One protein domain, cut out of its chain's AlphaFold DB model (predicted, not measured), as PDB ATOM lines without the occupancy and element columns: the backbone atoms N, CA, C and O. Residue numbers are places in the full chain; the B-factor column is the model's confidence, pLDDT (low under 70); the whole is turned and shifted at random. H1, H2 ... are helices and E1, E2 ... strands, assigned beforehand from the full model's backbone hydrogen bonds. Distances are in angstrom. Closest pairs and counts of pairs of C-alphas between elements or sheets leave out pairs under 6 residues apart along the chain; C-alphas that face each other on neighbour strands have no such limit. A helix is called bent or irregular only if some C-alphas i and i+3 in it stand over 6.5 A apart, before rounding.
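AT A GLANCE: This is residues 3 to 86 of the 240 residues of the protein "Hypothetical protein" of Corethron hystrix (UniProt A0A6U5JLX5). With little regular structure, the domain has a small core of two short parallel strands, E1 and E2, with helix H1 packed on them; a long loop leads from H2 to H3. Of 84 printed residues, 32 are in named elements, mostly helix: E1, H1, E2, H2, H3. It is only just loose, close to compact: radius of gyration of the C-alphas 14.5 A, spans 42 by 30 by 25 A.

HOW THE PARTS SIT: E1, residues 12 to 14, and E2, residues 41 to 43, are parallel neighbours; N 14 and O 42 are 2.9 A apart, within hydrogen-bond range. H1, residues 18 to 33, links them as a right-handed strand-helix-strand unit; the closest C-alphas of H1 and E2, Ala 28 and Ile 41, are 6.6 A apart. H2, residues 48 to 53, and H3, residues 77 to 80, are apart. Every O i to N i+4 pair is within hydrogen-bond range in H2, 7 of 12 in H1; H3 is too short.

IN THESE COORDINATES: E1 begins at C-alpha 12, (-16.357, -35.864, -28.956). Irregular H1, with C-alphas 19 and 22 7.5 A apart, measures 24.4 A. H3 ends at C-alpha 80, (-18.404, -16.945, -23.442).

THE WHOLE: The printed part has no cut; the H2 to H3 link is long. Residues 73 and 76 to 86 have pLDDT under 70.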
ATOM      1  N   ALA A   3     -16.246 -24.183 -19.884       78.06
ATOM      2  CA  ALA A   3     -17.375 -23.353 -20.318       78.06
ATOM      3  C   ALA A   3     -18.432 -24.148 -21.114       78.06
ATOM      4  O   ALA A   3     -19.627 -23.877 -21.010       78.06
ATOM      5  N   TYR A   4     -17.984 -25.173 -21.843       79.06
ATOM      6  CA  TYR A   4     -18.809 -26.106 -22.607       79.06
ATOM      7  C   TYR A   4     -19.166 -27.375 -21.813       79.06
ATOM      8  O   TYR A   4     -19.699 -28.319 -22.391       79.06
ATOM      9  N   GLY A   5     -18.864 -27.460 -20.513       80.81
ATOM     10  CA  GLY A   5     -19.127 -28.652 -19.696       80.81
ATOM     11  C   GLY A   5     -18.398 -29.913 -20.174       80.81
ATOM     12  O   GLY A   5     -18.782 -31.027 -19.815       80.81
ATOM     13  N   ILE A   6     -17.363 -29.761 -21.004       87.12
ATOM     14  CA  ILE A   6     -16.620 -30.890 -21.553       87.12
ATOM     15  C   ILE A   6     -15.566 -31.323 -20.540       87.12
ATOM     16  O   ILE A   6     -14.636 -30.580 -20.247       87.12
ATOM     17  N   THR A   7     -15.685 -32.556 -20.060       89.25
ATOM     18  CA  THR A   7     -14.653 -33.279 -19.298       89.25
ATOM     19  C   THR A   7     -13.886 -34.269 -20.184       89.25
ATOM     20  O   THR A   7     -14.388 -34.668 -21.236       89.25
ATOM     21  N   SER A   8     -12.709 -34.733 -19.746       89.50
ATOM     22  CA  SER A   8     -11.885 -35.752 -20.434       89.50
ATOM     23  C   SER A   8     -12.534 -37.146 -20.539       89.50
ATOM     24  O   SER A   8     -12.037 -38.042 -21.229       89.50
ATOM     25  N   ALA A   9     -13.675 -37.357 -19.875       89.88
ATOM     26  CA  ALA A   9     -14.437 -38.595 -19.976       89.88
ATOM     27  C   ALA A   9     -15.244 -38.698 -21.280       89.88
ATOM     28  O   ALA A   9     -15.492 -39.819 -21.731       89.88
ATOM     29  N   HIS A  10     -15.641 -37.564 -21.866       92.06
ATOM     30  CA  HIS A  10     -16.564 -37.521 -22.997       92.06
ATOM     31  C   HIS A  10     -15.992 -38.137 -24.272       92.06
ATOM     32  O   HIS A  10     -14.788 -38.173 -24.492       92.06
ATOM     33  N   ARG A  11     -16.901 -38.596 -25.135       95.38
ATOM     34  CA  ARG A  11     -16.625 -38.813 -26.554       95.38
ATOM     35  C   ARG A  11     -17.033 -37.559 -27.310       95.38
ATOM     36  O   ARG A  11     -18.123 -37.041 -27.080       95.38
ATOM     37  N   ILE A  12     -16.173 -37.101 -28.207       94.88
ATOM     38  CA  ILE A  12     -16.357 -35.864 -28.956       94.88
ATOM     39  C   ILE A  12     -16.364 -36.195 -30.439       94.88
ATOM     40  O   ILE A  12     -15.453 -36.849 -30.946       94.88
ATOM     41  N   ILE A  13     -17.414 -35.750 -31.120       94.38
ATOM     42  CA  ILE A  13     -17.582 -35.906 -32.559       94.38
ATOM     43  C   ILE A  13     -17.643 -34.503 -33.149       94.38
ATOM     44  O   ILE A  13     -18.565 -33.746 -32.846       94.38
ATOM     45  N   PHE A  14     -16.651 -34.153 -33.961       93.44
ATOM     46  CA  PHE A  14     -16.626 -32.894 -34.695       93.44
ATOM     47  C   PHE A  14     -17.319 -33.079 -36.041       93.44
ATOM     48  O   PHE A  14     -17.015 -34.018 -36.779       93.44
ATOM     49  N   TYR A  15     -18.250 -32.185 -36.349       91.69
ATOM     50  CA  TYR A  15     -18.976 -32.140 -37.611       91.69
ATOM     51  C   TYR A  15     -19.415 -30.698 -37.888       91.69
ATOM     52  O   TYR A  15     -19.401 -29.853 -36.989       91.69
ATOM     53  N   GLY A  16     -19.793 -30.414 -39.128       87.75
ATOM     54  CA  GLY A  16     -20.242 -29.094 -39.552       87.75
ATOM     55  C   GLY A  16     -20.742 -29.123 -40.989       87.75
ATOM     56  O   GLY A  16     -20.844 -30.190 -41.588       87.75
ATOM     57  N   ASN A  17     -21.068 -27.951 -41.521       84.88
ATOM     58  CA  ASN A  17     -21.314 -27.762 -42.949       84.88
ATOM     59  C   ASN A  17     -19.993 -27.502 -43.699       84.88
ATOM     60  O   ASN A  17     -18.953 -27.275 -43.071       84.88
ATOM     61  N   ASP A  18     -20.044 -27.461 -45.031       76.38
ATOM     62  CA  ASP A  18     -18.881 -27.158 -45.880       76.38
ATOM     63  C   ASP A  18     -18.181 -25.830 -45.511       76.38
ATOM     64  O   ASP A  18     -16.959 -25.706 -45.566       76.38
ATOM     65  N   HIS A  19     -18.921 -24.839 -45.001       72.69
ATOM     66  CA  HIS A  19     -18.333 -23.575 -44.535       72.69
ATOM     67  C   HIS A  19     -17.455 -23.722 -43.281       72.69
ATOM     68  O   HIS A  19     -16.508 -22.954 -43.098       72.69
ATOM     69  N   ALA A  20     -17.747 -24.694 -42.415       72.25
ATOM     70  CA  ALA A  20     -16.971 -24.975 -41.208       72.25
ATOM     71  C   ALA A  20     -15.818 -25.962 -41.452       72.25
ATOM     72  O   ALA A  20     -14.988 -26.165 -40.558       72.25
ATOM     73  N   ALA A  21     -15.742 -26.546 -42.652       75.19
ATOM     74  CA  ALA A  21     -14.858 -27.650 -43.001       75.19
ATOM     75  C   ALA A  21     -13.397 -27.426 -42.604       75.19
ATOM     76  O   ALA A  21     -12.774 -28.268 -41.956       75.19
ATOM     77  N   LEU A  22     -12.888 -26.222 -42.878       83.50
ATOM     78  CA  LEU A  22     -11.499 -25.858 -42.603       83.50
ATOM     79  C   LEU A  22     -11.141 -25.935 -41.110       83.50
ATOM     80  O   LEU A  22      -9.982 -26.147 -40.756       83.50
ATOM     81  N   SER A  23     -12.120 -25.751 -40.226       89.38
ATOM     82  CA  SER A  23     -11.904 -25.682 -38.779       89.38
ATOM     83  C   SER A  23     -12.027 -27.031 -38.068       89.38
ATOM     84  O   SER A  23     -11.509 -27.172 -36.959       89.38
ATOM     85  N   ILE A  24     -12.656 -28.034 -38.693       93.50
ATOM     86  CA  ILE A  24     -12.956 -29.324 -38.051       93.50
ATOM     87  C   ILE A  24     -11.669 -30.075 -37.662       93.50
ATOM     88  O   ILE A  24     -11.508 -30.370 -36.471       93.50
ATOM     89  N   PRO A  25     -10.700 -30.313 -38.576       94.81
ATOM     90  CA  PRO A  25      -9.435 -30.940 -38.195       94.81
ATOM     91  C   PRO A  25      -8.663 -30.139 -37.151       94.81
ATOM     92  O   PRO A  25      -8.037 -30.722 -36.264       94.81
ATOM     93  N   ARG A  26      -8.732 -28.801 -37.219       95.56
ATOM     94  CA  ARG A  26      -8.090 -27.924 -36.235       95.56
ATOM     95  C   ARG A  26      -8.668 -28.142 -34.844       95.56
ATOM     96  O   ARG A  26      -7.902 -28.382 -33.916       95.56
ATOM     97  N   ALA A  27      -9.991 -28.112 -34.705       94.50
ATOM     98  CA  ALA A  27     -10.652 -28.352 -33.430       94.50
ATOM     99  C   ALA A  27     -10.285 -29.737 -32.874       94.50
ATOM    100  O   ALA A  27      -9.826 -29.836 -31.737       94.50
ATOM    101  N   ALA A  28     -10.379 -30.792 -33.689       95.00
ATOM    102  CA  ALA A  28     -10.043 -32.149 -33.263       95.00
ATOM    103  C   ALA A  28      -8.595 -32.273 -32.758       95.00
ATOM    104  O   ALA A  28      -8.362 -32.825 -31.682       95.00
ATOM    105  N   ILE A  29      -7.625 -31.724 -33.495       95.06
ATOM    106  CA  ILE A  29      -6.208 -31.734 -33.104       95.06
ATOM    107  C   ILE A  29      -5.969 -30.916 -31.834       95.06
ATOM    108  O   ILE A  29      -5.246 -31.380 -30.953       95.06
ATOM    109  N   THR A  30      -6.613 -29.756 -31.676       94.62
ATOM    110  CA  THR A  30      -6.509 -28.968 -30.440       94.62
ATOM    111  C   THR A  30      -6.938 -29.785 -29.222       94.62
ATOM    112  O   THR A  30      -6.240 -29.771 -28.213       94.62
ATOM    113  N   PHE A  31      -8.019 -30.566 -29.303       94.38
ATOM    114  CA  PHE A  31      -8.411 -31.433 -28.186       94.38
ATOM    115  C   PHE A  31      -7.368 -32.522 -27.879       94.38
ATOM    116  O   PHE A  31      -7.124 -32.800 -26.703       94.38
ATOM    117  N   ARG A  32      -6.714 -33.102 -28.896       93.25
ATOM    118  CA  ARG A  32      -5.627 -34.086 -28.696       93.25
ATOM    119  C   ARG A  32      -4.391 -33.461 -28.052       93.25
ATOM    120  O   ARG A  32      -3.808 -34.039 -27.136       93.25
ATOM    121  N   ILE A  33      -4.014 -32.260 -28.491       92.31
ATOM    122  CA  ILE A  33      -2.917 -31.477 -27.902       92.31
ATOM    123  C   ILE A  33      -3.224 -31.155 -26.434       92.31
ATOM    124  O   ILE A  33      -2.367 -31.328 -25.574       92.31
ATOM    125  N   MET A  34      -4.472 -30.795 -26.130       90.81
ATOM    126  CA  MET A  34      -4.961 -30.573 -24.763       90.81
ATOM    127  C   MET A  34      -5.106 -31.870 -23.940       90.81
ATOM    128  O   MET A  34      -5.568 -31.822 -22.802       90.81
ATOM    129  N   GLY A  35      -4.756 -33.035 -24.495       91.62
ATOM    130  CA  GLY A  35      -4.748 -34.325 -23.798       91.62
ATOM    131  C   GLY A  35      -6.096 -34.966 -23.563       91.62
ATOM    132  O   GLY A  35      -6.256 -35.747 -22.625       91.62
ATOM    133  N   HIS A  36      -7.059 -34.667 -24.427       94.12
ATOM    134  CA  HIS A  36      -8.211 -35.538 -24.580       94.12
ATOM    135  C   HIS A  36      -7.782 -36.853 -25.248       94.12
ATOM    136  O   HIS A  36      -6.986 -36.843 -26.185       94.12
ATOM    137  N   ASP A  37      -8.334 -37.976 -24.793       91.75
ATOM    138  CA  ASP A  37      -8.031 -39.300 -25.344       91.75
ATOM    139  C   ASP A  37      -8.337 -39.358 -26.852       91.75
ATOM    140  O   ASP A  37      -9.483 -39.178 -27.276       91.75
ATOM    141  N   SER A  38      -7.313 -39.640 -27.663       90.19
ATOM    142  CA  SER A  38      -7.425 -39.743 -29.122       90.19
ATOM    143  C   SER A  38      -8.446 -40.794 -29.577       90.19
ATOM    144  O   SER A  38      -9.027 -40.624 -30.646       90.19
ATOM    145  N   ASN A  39      -8.726 -41.834 -28.776       91.88
ATOM    146  CA  ASN A  39      -9.749 -42.846 -29.085       91.88
ATOM    147  C   ASN A  39     -11.185 -42.350 -28.866       91.88
ATOM    148  O   ASN A  39     -12.142 -43.023 -29.251       91.88
ATOM    149  N   LYS A  40     -11.344 -41.193 -28.217       94.94
ATOM    150  CA  LYS A  40     -12.636 -40.553 -27.950       94.94
ATOM    151  C   LYS A  40     -12.899 -39.352 -28.851       94.94
ATOM    152  O   LYS A  40     -13.964 -38.749 -28.738       94.94
ATOM    153  N   ILE A  41     -11.957 -39.004 -29.725       95.06
ATOM    154  CA  ILE A  41     -12.095 -37.915 -30.688       95.06
ATOM    155  C   ILE A  41     -12.378 -38.495 -32.063       95.06
ATOM    156  O   ILE A  41     -11.554 -39.208 -32.636       95.06
ATOM    157  N   HIS A  42     -13.511 -38.101 -32.626       94.81
ATOM    158  CA  HIS A  42     -13.926 -38.494 -33.960       94.81
ATOM    159  C   HIS A  42     -14.271 -37.261 -34.785       94.81
ATOM    160  O   HIS A  42     -14.696 -36.236 -34.256       94.81
ATOM    161  N   MET A  43     -14.100 -37.378 -36.093       93.12
ATOM    162  CA  MET A  43     -14.592 -36.409 -37.062       93.12
ATOM    163  C   MET A  43     -15.555 -37.146 -37.978       93.12
ATOM    164  O   MET A  43     -15.292 -38.291 -38.352       93.12
ATOM    165  N   MET A  44     -16.679 -36.515 -38.290       91.19
ATOM    166  CA  MET A  44     -17.596 -37.044 -39.289       91.19
ATOM    167  C   MET A  44     -16.943 -36.941 -40.672       91.19
ATOM    168  O   MET A  44     -16.329 -35.925 -40.985       91.19
ATOM    169  N   GLN A  45     -17.047 -38.005 -41.469       88.56
ATOM    170  CA  GLN A  45     -16.731 -37.942 -42.894       88.56
ATOM    171  C   GLN A  45     -17.939 -37.364 -43.623       88.56
ATOM    172  O   GLN A  45     -19.039 -37.896 -43.469       88.56
ATOM    173  N   GLY A  46     -17.719 -36.302 -44.395       86.75
ATOM    174  CA  GLY A  46     -18.802 -35.530 -44.999       86.75
ATOM    175  C   GLY A  46     -19.342 -34.435 -44.079       86.75
ATOM    176  O   GLY A  46     -18.811 -34.185 -42.990       86.75
ATOM    177  N   ASP A  47     -20.393 -33.767 -44.534       88.50
ATOM    178  CA  ASP A  47     -21.049 -32.677 -43.814       88.50
ATOM    179  C   ASP A  47     -22.479 -33.022 -43.367       88.50
ATOM    180  O   ASP A  47     -22.971 -34.148 -43.477       88.50
ATOM    181  N   VAL A  48     -23.146 -32.039 -42.760       89.31
ATOM    182  CA  VAL A  48     -24.544 -32.172 -42.327       89.31
ATOM    183  C   VAL A  48     -25.481 -32.465 -43.505       89.31
ATOM    184  O   VAL A  48     -26.475 -33.164 -43.307       89.31
ATOM    185  N   ASP A  49     -25.175 -31.992 -44.714       88.88
ATOM    186  CA  ASP A  49     -26.013 -32.248 -45.885       88.88
ATOM    187  C   ASP A  49     -25.885 -33.717 -46.313       88.88
ATOM    188  O   ASP A  49     -26.907 -34.369 -46.553       88.88
ATOM    189  N   ASP A  50     -24.673 -34.280 -46.293       89.38
ATOM    190  CA  ASP A  50     -24.438 -35.717 -46.503       89.38
ATOM    191  C   ASP A  50     -25.199 -36.578 -45.480       89.38
ATOM    192  O   ASP A  50     -25.798 -37.603 -45.829       89.38
ATOM    193  N   TRP A  51     -25.204 -36.164 -44.207       91.50
ATOM    194  CA  TRP A  51     -25.943 -36.843 -43.134       91.50
ATOM    195  C   TRP A  51     -27.451 -36.853 -43.399       91.50
ATOM    196  O   TRP A  51     -28.099 -37.899 -43.292       91.50
ATOM    197  N   VAL A  52     -28.015 -35.707 -43.788       92.50
ATOM    198  CA  VAL A  52     -29.443 -35.575 -44.114       92.50
ATOM    199  C   VAL A  52     -29.809 -36.408 -45.342       92.50
ATOM    200  O   VAL A  52     -30.825 -37.104 -45.320       92.50
ATOM    201  N   GLN A  53     -28.978 -36.400 -46.389       92.19
ATOM    202  CA  GLN A  53     -29.193 -37.211 -47.595       92.19
ATOM    203  C   GLN A  53     -29.230 -38.715 -47.292       92.19
ATOM    204  O   GLN A  53     -29.962 -39.466 -47.938       92.19
ATOM    205  N   GLN A  54     -28.498 -39.155 -46.268       93.06
ATOM    206  CA  GLN A  54     -28.506 -40.537 -45.781       93.06
ATOM    207  C   GLN A  54     -29.659 -40.840 -44.803       93.06
ATOM    208  O   GLN A  54     -29.673 -41.896 -44.173       93.06
ATOM    209  N   ASN A  55     -30.662 -39.959 -44.709       95.06
ATOM    210  CA  ASN A  55     -31.790 -40.038 -43.772       95.06
ATOM    211  C   ASN A  55     -31.367 -39.980 -42.296       95.06
ATOM    212  O   ASN A  55     -32.046 -40.523 -41.419       95.06
ATOM    213  N   GLY A  56     -30.242 -39.323 -42.014       93.19
ATOM    214  CA  GLY A  56     -29.795 -39.062 -40.659       93.19
ATOM    215  C   GLY A  56     -30.776 -38.141 -39.915       93.19
ATOM    216  O   GLY A  56     -31.268 -37.165 -40.489       93.19
ATOM    217  N   PRO A  57     -31.090 -38.418 -38.637       93.06
ATOM    218  CA  PRO A  57     -31.978 -37.564 -37.859       93.06
ATOM    219  C   PRO A  57     -31.357 -36.182 -37.635       93.06
ATOM    220  O   PRO A  57     -30.170 -36.065 -37.327       93.06
ATOM    221  N   VAL A  58     -32.186 -35.144 -37.723       90.94
ATOM    222  CA  VAL A  58     -31.825 -33.761 -37.396       90.94
ATOM    223  C   VAL A  58     -32.816 -33.171 -36.404       90.94
ATOM    224  O   VAL A  58     -33.982 -33.563 -36.345       90.94
ATOM    225  N   GLU A  59     -32.350 -32.204 -35.627       87.62
ATOM    226  CA  GLU A  59     -33.203 -31.377 -34.784       87.62
ATOM    227  C   GLU A  59     -33.308 -29.984 -35.401       87.62
ATOM    228  O   GLU A  59     -32.315 -29.433 -35.872       87.62
ATOM    229  N   THR A  60     -34.511 -29.416 -35.403       84.88
ATOM    230  CA  THR A  60     -34.775 -28.060 -35.897       84.88
ATOM    231  C   THR A  60     -35.544 -27.275 -34.841       84.88
ATOM    232  O   THR A  60     -36.223 -27.866 -34.001       84.88
ATOM    233  N   GLY A  61     -35.433 -25.947 -34.877       84.06
ATOM    234  CA  GLY A  61     -36.069 -25.058 -33.905       84.06
ATOM    235  C   GLY A  61     -35.066 -24.370 -32.972       84.06
ATOM    236  O   GLY A  61     -33.867 -24.353 -33.261       84.06
ATOM    237  N   PRO A  62     -35.549 -23.737 -31.890       81.50
ATOM    238  CA  PRO A  62     -34.691 -23.030 -30.948       81.50
ATOM    239  C   PRO A  62     -33.737 -23.990 -30.227       81.50
ATOM    240  O   PRO A  62     -34.044 -25.159 -30.001       81.50
ATOM    241  N   LEU A  63     -32.571 -23.476 -29.841       79.19
ATOM    242  CA  LEU A  63     -31.586 -24.227 -29.070       79.19
ATOM    243  C   LEU A  63     -32.101 -24.445 -27.634       79.19
ATOM    244  O   LEU A  63     -32.250 -23.495 -26.870       79.19
ATOM    245  N   GLU A  64     -32.369 -25.699 -27.265       79.81
ATOM    246  CA  GLU A  64     -32.887 -26.083 -25.942       79.81
ATOM    247  C   GLU A  64     -31.776 -26.604 -25.021       79.81
ATOM    248  O   GLU A  64     -31.144 -27.619 -25.317       79.81
ATOM    249  N   THR A  65     -31.560 -25.970 -23.863       74.50
ATOM    250  CA  THR A  65     -30.517 -26.355 -22.881       74.50
ATOM    251  C   THR A  65     -30.785 -27.673 -22.153       74.50
ATOM    252  O   THR A  65     -29.918 -28.177 -21.438       74.50
ATOM    253  N   GLU A  66     -31.969 -28.252 -22.323       76.31
ATOM    254  CA  GLU A  66     -32.350 -29.546 -21.774       76.31
ATOM    255  C   GLU A  66     -33.354 -30.220 -22.709       76.31
ATOM    256  O   GLU A  66     -34.265 -29.564 -23.206       76.31
ATOM    257  N   LYS A  67     -33.202 -31.526 -22.941       76.44
ATOM    258  CA  LYS A  67     -34.158 -32.315 -23.728       76.44
ATOM    259  C   LYS A  67     -34.316 -33.700 -23.116       76.44
ATOM    260  O   LYS A  67     -33.331 -34.397 -22.893       76.44
ATOM    261  N   GLY A  68     -35.554 -34.093 -22.808       77.94
ATOM    262  CA  GLY A  68     -35.847 -35.404 -22.212       77.94
ATOM    263  C   GLY A  68     -35.128 -35.671 -20.879       77.94
ATOM    264  O   GLY A  68     -34.753 -36.810 -20.617       77.94
ATOM    265  N   GLY A  69     -34.886 -34.638 -20.062       76.06
ATOM    266  CA  GLY A  69     -34.158 -34.748 -18.788       76.06
ATOM    267  C   GLY A  69     -32.629 -34.772 -18.914       76.06
ATOM    268  O   GLY A  69     -31.931 -34.884 -17.905       76.06
ATOM    269  N   GLN A  70     -32.082 -34.676 -20.132       71.75
ATOM    270  CA  GLN A  70     -30.645 -34.545 -20.364       71.75
ATOM    271  C   GLN A  70     -30.264 -33.083 -20.585       71.75
ATOM    272  O   GLN A  70     -30.745 -32.438 -21.519       71.75
ATOM    273  N   LYS A  71     -29.349 -32.573 -19.752       71.69
ATOM    274  CA  LYS A  71     -28.734 -31.258 -19.955       71.69
ATOM    275  C   LYS A  71     -27.893 -31.269 -21.225       71.69
ATOM    276  O   LYS A  71     -27.030 -32.129 -21.397       71.69
ATOM    277  N   ARG A  72     -28.114 -30.281 -22.086       75.50
ATOM    278  CA  ARG A  72     -27.343 -30.058 -23.308       75.50
ATOM    279  C   ARG A  72     -26.379 -28.916 -23.067       75.50
ATOM    280  O   ARG A  72     -26.769 -27.848 -22.594       75.50
ATOM    281  N   SER A  73     -25.115 -29.139 -23.401       69.06
ATOM    282  CA  SER A  73     -24.165 -28.040 -23.447       69.06
ATOM    283  C   SER A  73     -24.413 -27.243 -24.716       69.06
ATOM    284  O   SER A  73     -24.042 -27.654 -25.813       69.06
ATOM    285  N   LEU A  74     -25.114 -26.130 -24.550       71.69
ATOM    286  CA  LEU A  74     -25.308 -25.128 -25.579       71.69
ATOM    287  C   LEU A  74     -24.648 -23.858 -25.072       71.69
ATOM    288  O   LEU A  74     -24.998 -23.335 -24.008       71.69
ATOM    289  N   ARG A  75     -23.631 -23.434 -25.811       70.38
ATOM    290  CA  ARG A  75     -22.937 -22.173 -25.607       70.38
ATOM    291  C   ARG A  75     -22.798 -21.529 -26.967       70.38
ATOM    292  O   ARG A  75     -22.201 -22.128 -27.862       70.38
ATOM    293  N   VAL A  76     -23.376 -20.349 -27.117       67.38
ATOM    294  CA  VAL A  76     -23.058 -19.454 -28.230       67.38
ATOM    295  C   VAL A  76     -21.866 -18.577 -27.844       67.38
ATOM    296  O   VAL A  76     -21.458 -18.553 -26.682       67.38
ATOM    297  N   ALA A  77     -21.259 -17.889 -28.812       64.88
ATOM    298  CA  ALA A  77     -20.073 -17.070 -28.556       64.88
ATOM    299  C   ALA A  77     -20.330 -15.998 -27.477       64.88
ATOM    300  O   ALA A  77     -19.445 -15.690 -26.683       64.88
ATOM    301  N   GLU A  78     -21.558 -15.487 -27.399       66.75
ATOM    302  CA  GLU A  78     -22.007 -14.511 -26.405       66.75
ATOM    303  C   GLU A  78     -22.020 -15.084 -24.977       66.75
ATOM    304  O   GLU A  78     -21.704 -14.366 -24.029       66.75
ATOM    305  N   ASP A  79     -22.284 -16.387 -24.815       67.31
ATOM    306  CA  ASP A  79     -22.258 -17.076 -23.512       67.31
ATOM    307  C   ASP A  79     -20.831 -17.234 -22.956       67.31
ATOM    308  O   ASP A  79     -20.632 -17.680 -21.824       67.31
ATOM    309  N   LEU A  80     -19.825 -16.893 -23.765       68.56
ATOM    310  CA  LEU A  80     -18.404 -16.945 -23.442       68.56
ATOM    311  C   LEU A  80     -17.856 -15.546 -23.087       68.56
ATOM    312  O   LEU A  80     -16.649 -15.321 -23.065       68.56
ATOM    313  N   SER A  81     -18.691 -14.563 -22.762       69.50
ATOM    314  CA  SER A  81     -18.157 -13.325 -22.185       69.50
ATOM    315  C   SER A  81     -17.607 -13.590 -20.773       69.50
ATOM    316  O   SER A  81     -18.344 -14.041 -19.897       69.50
ATOM    317  N   GLY A  82     -16.324 -13.305 -20.531       67.88
ATOM    318  CA  GLY A  82     -15.720 -13.348 -19.192       67.88
ATOM    319  C   GLY A  82     -15.221 -14.715 -18.706       67.88
ATOM    320  O   GLY A  82     -14.651 -14.772 -17.618       67.88
ATOM    321  N   TRP A  83     -15.351 -15.804 -19.482       67.12
ATOM    322  CA  TRP A  83     -14.826 -17.121 -19.062       67.12
ATOM    323  C   TRP A  83     -13.307 -17.119 -18.841       67.12
ATOM    324  O   TRP A  83     -12.822 -17.884 -18.017       67.12
ATOM    325  N   GLU A  84     -12.562 -16.250 -19.529       65.69
ATOM    326  CA  GLU A  84     -11.105 -16.108 -19.377       65.69
ATOM    327  C   GLU A  84     -10.698 -15.604 -17.983       65.69
ATOM    328  O   GLU A  84      -9.559 -15.790 -17.573       65.69
ATOM    329  N   SER A  85     -11.630 -14.993 -17.241       65.19
ATOM    330  CA  SER A  85     -11.407 -14.513 -15.868       65.19
ATOM    331  C   SER A  85     -11.686 -15.569 -14.788       65.19
ATOM    332  O   SER A  85     -11.542 -15.295 -13.599       65.19
ATOM    333  N   SER A  86     -12.105 -16.775 -15.186       65.69
ATOM    334  CA  SER A  86     -12.340 -17.898 -14.276       65.69
ATOM    335  C   SER A  86     -11.028 -18.625 -13.962       65.69
ATOM    336  O   SER A  86     -10.573 -19.446 -14.756       65.69
TER     337      SER A  86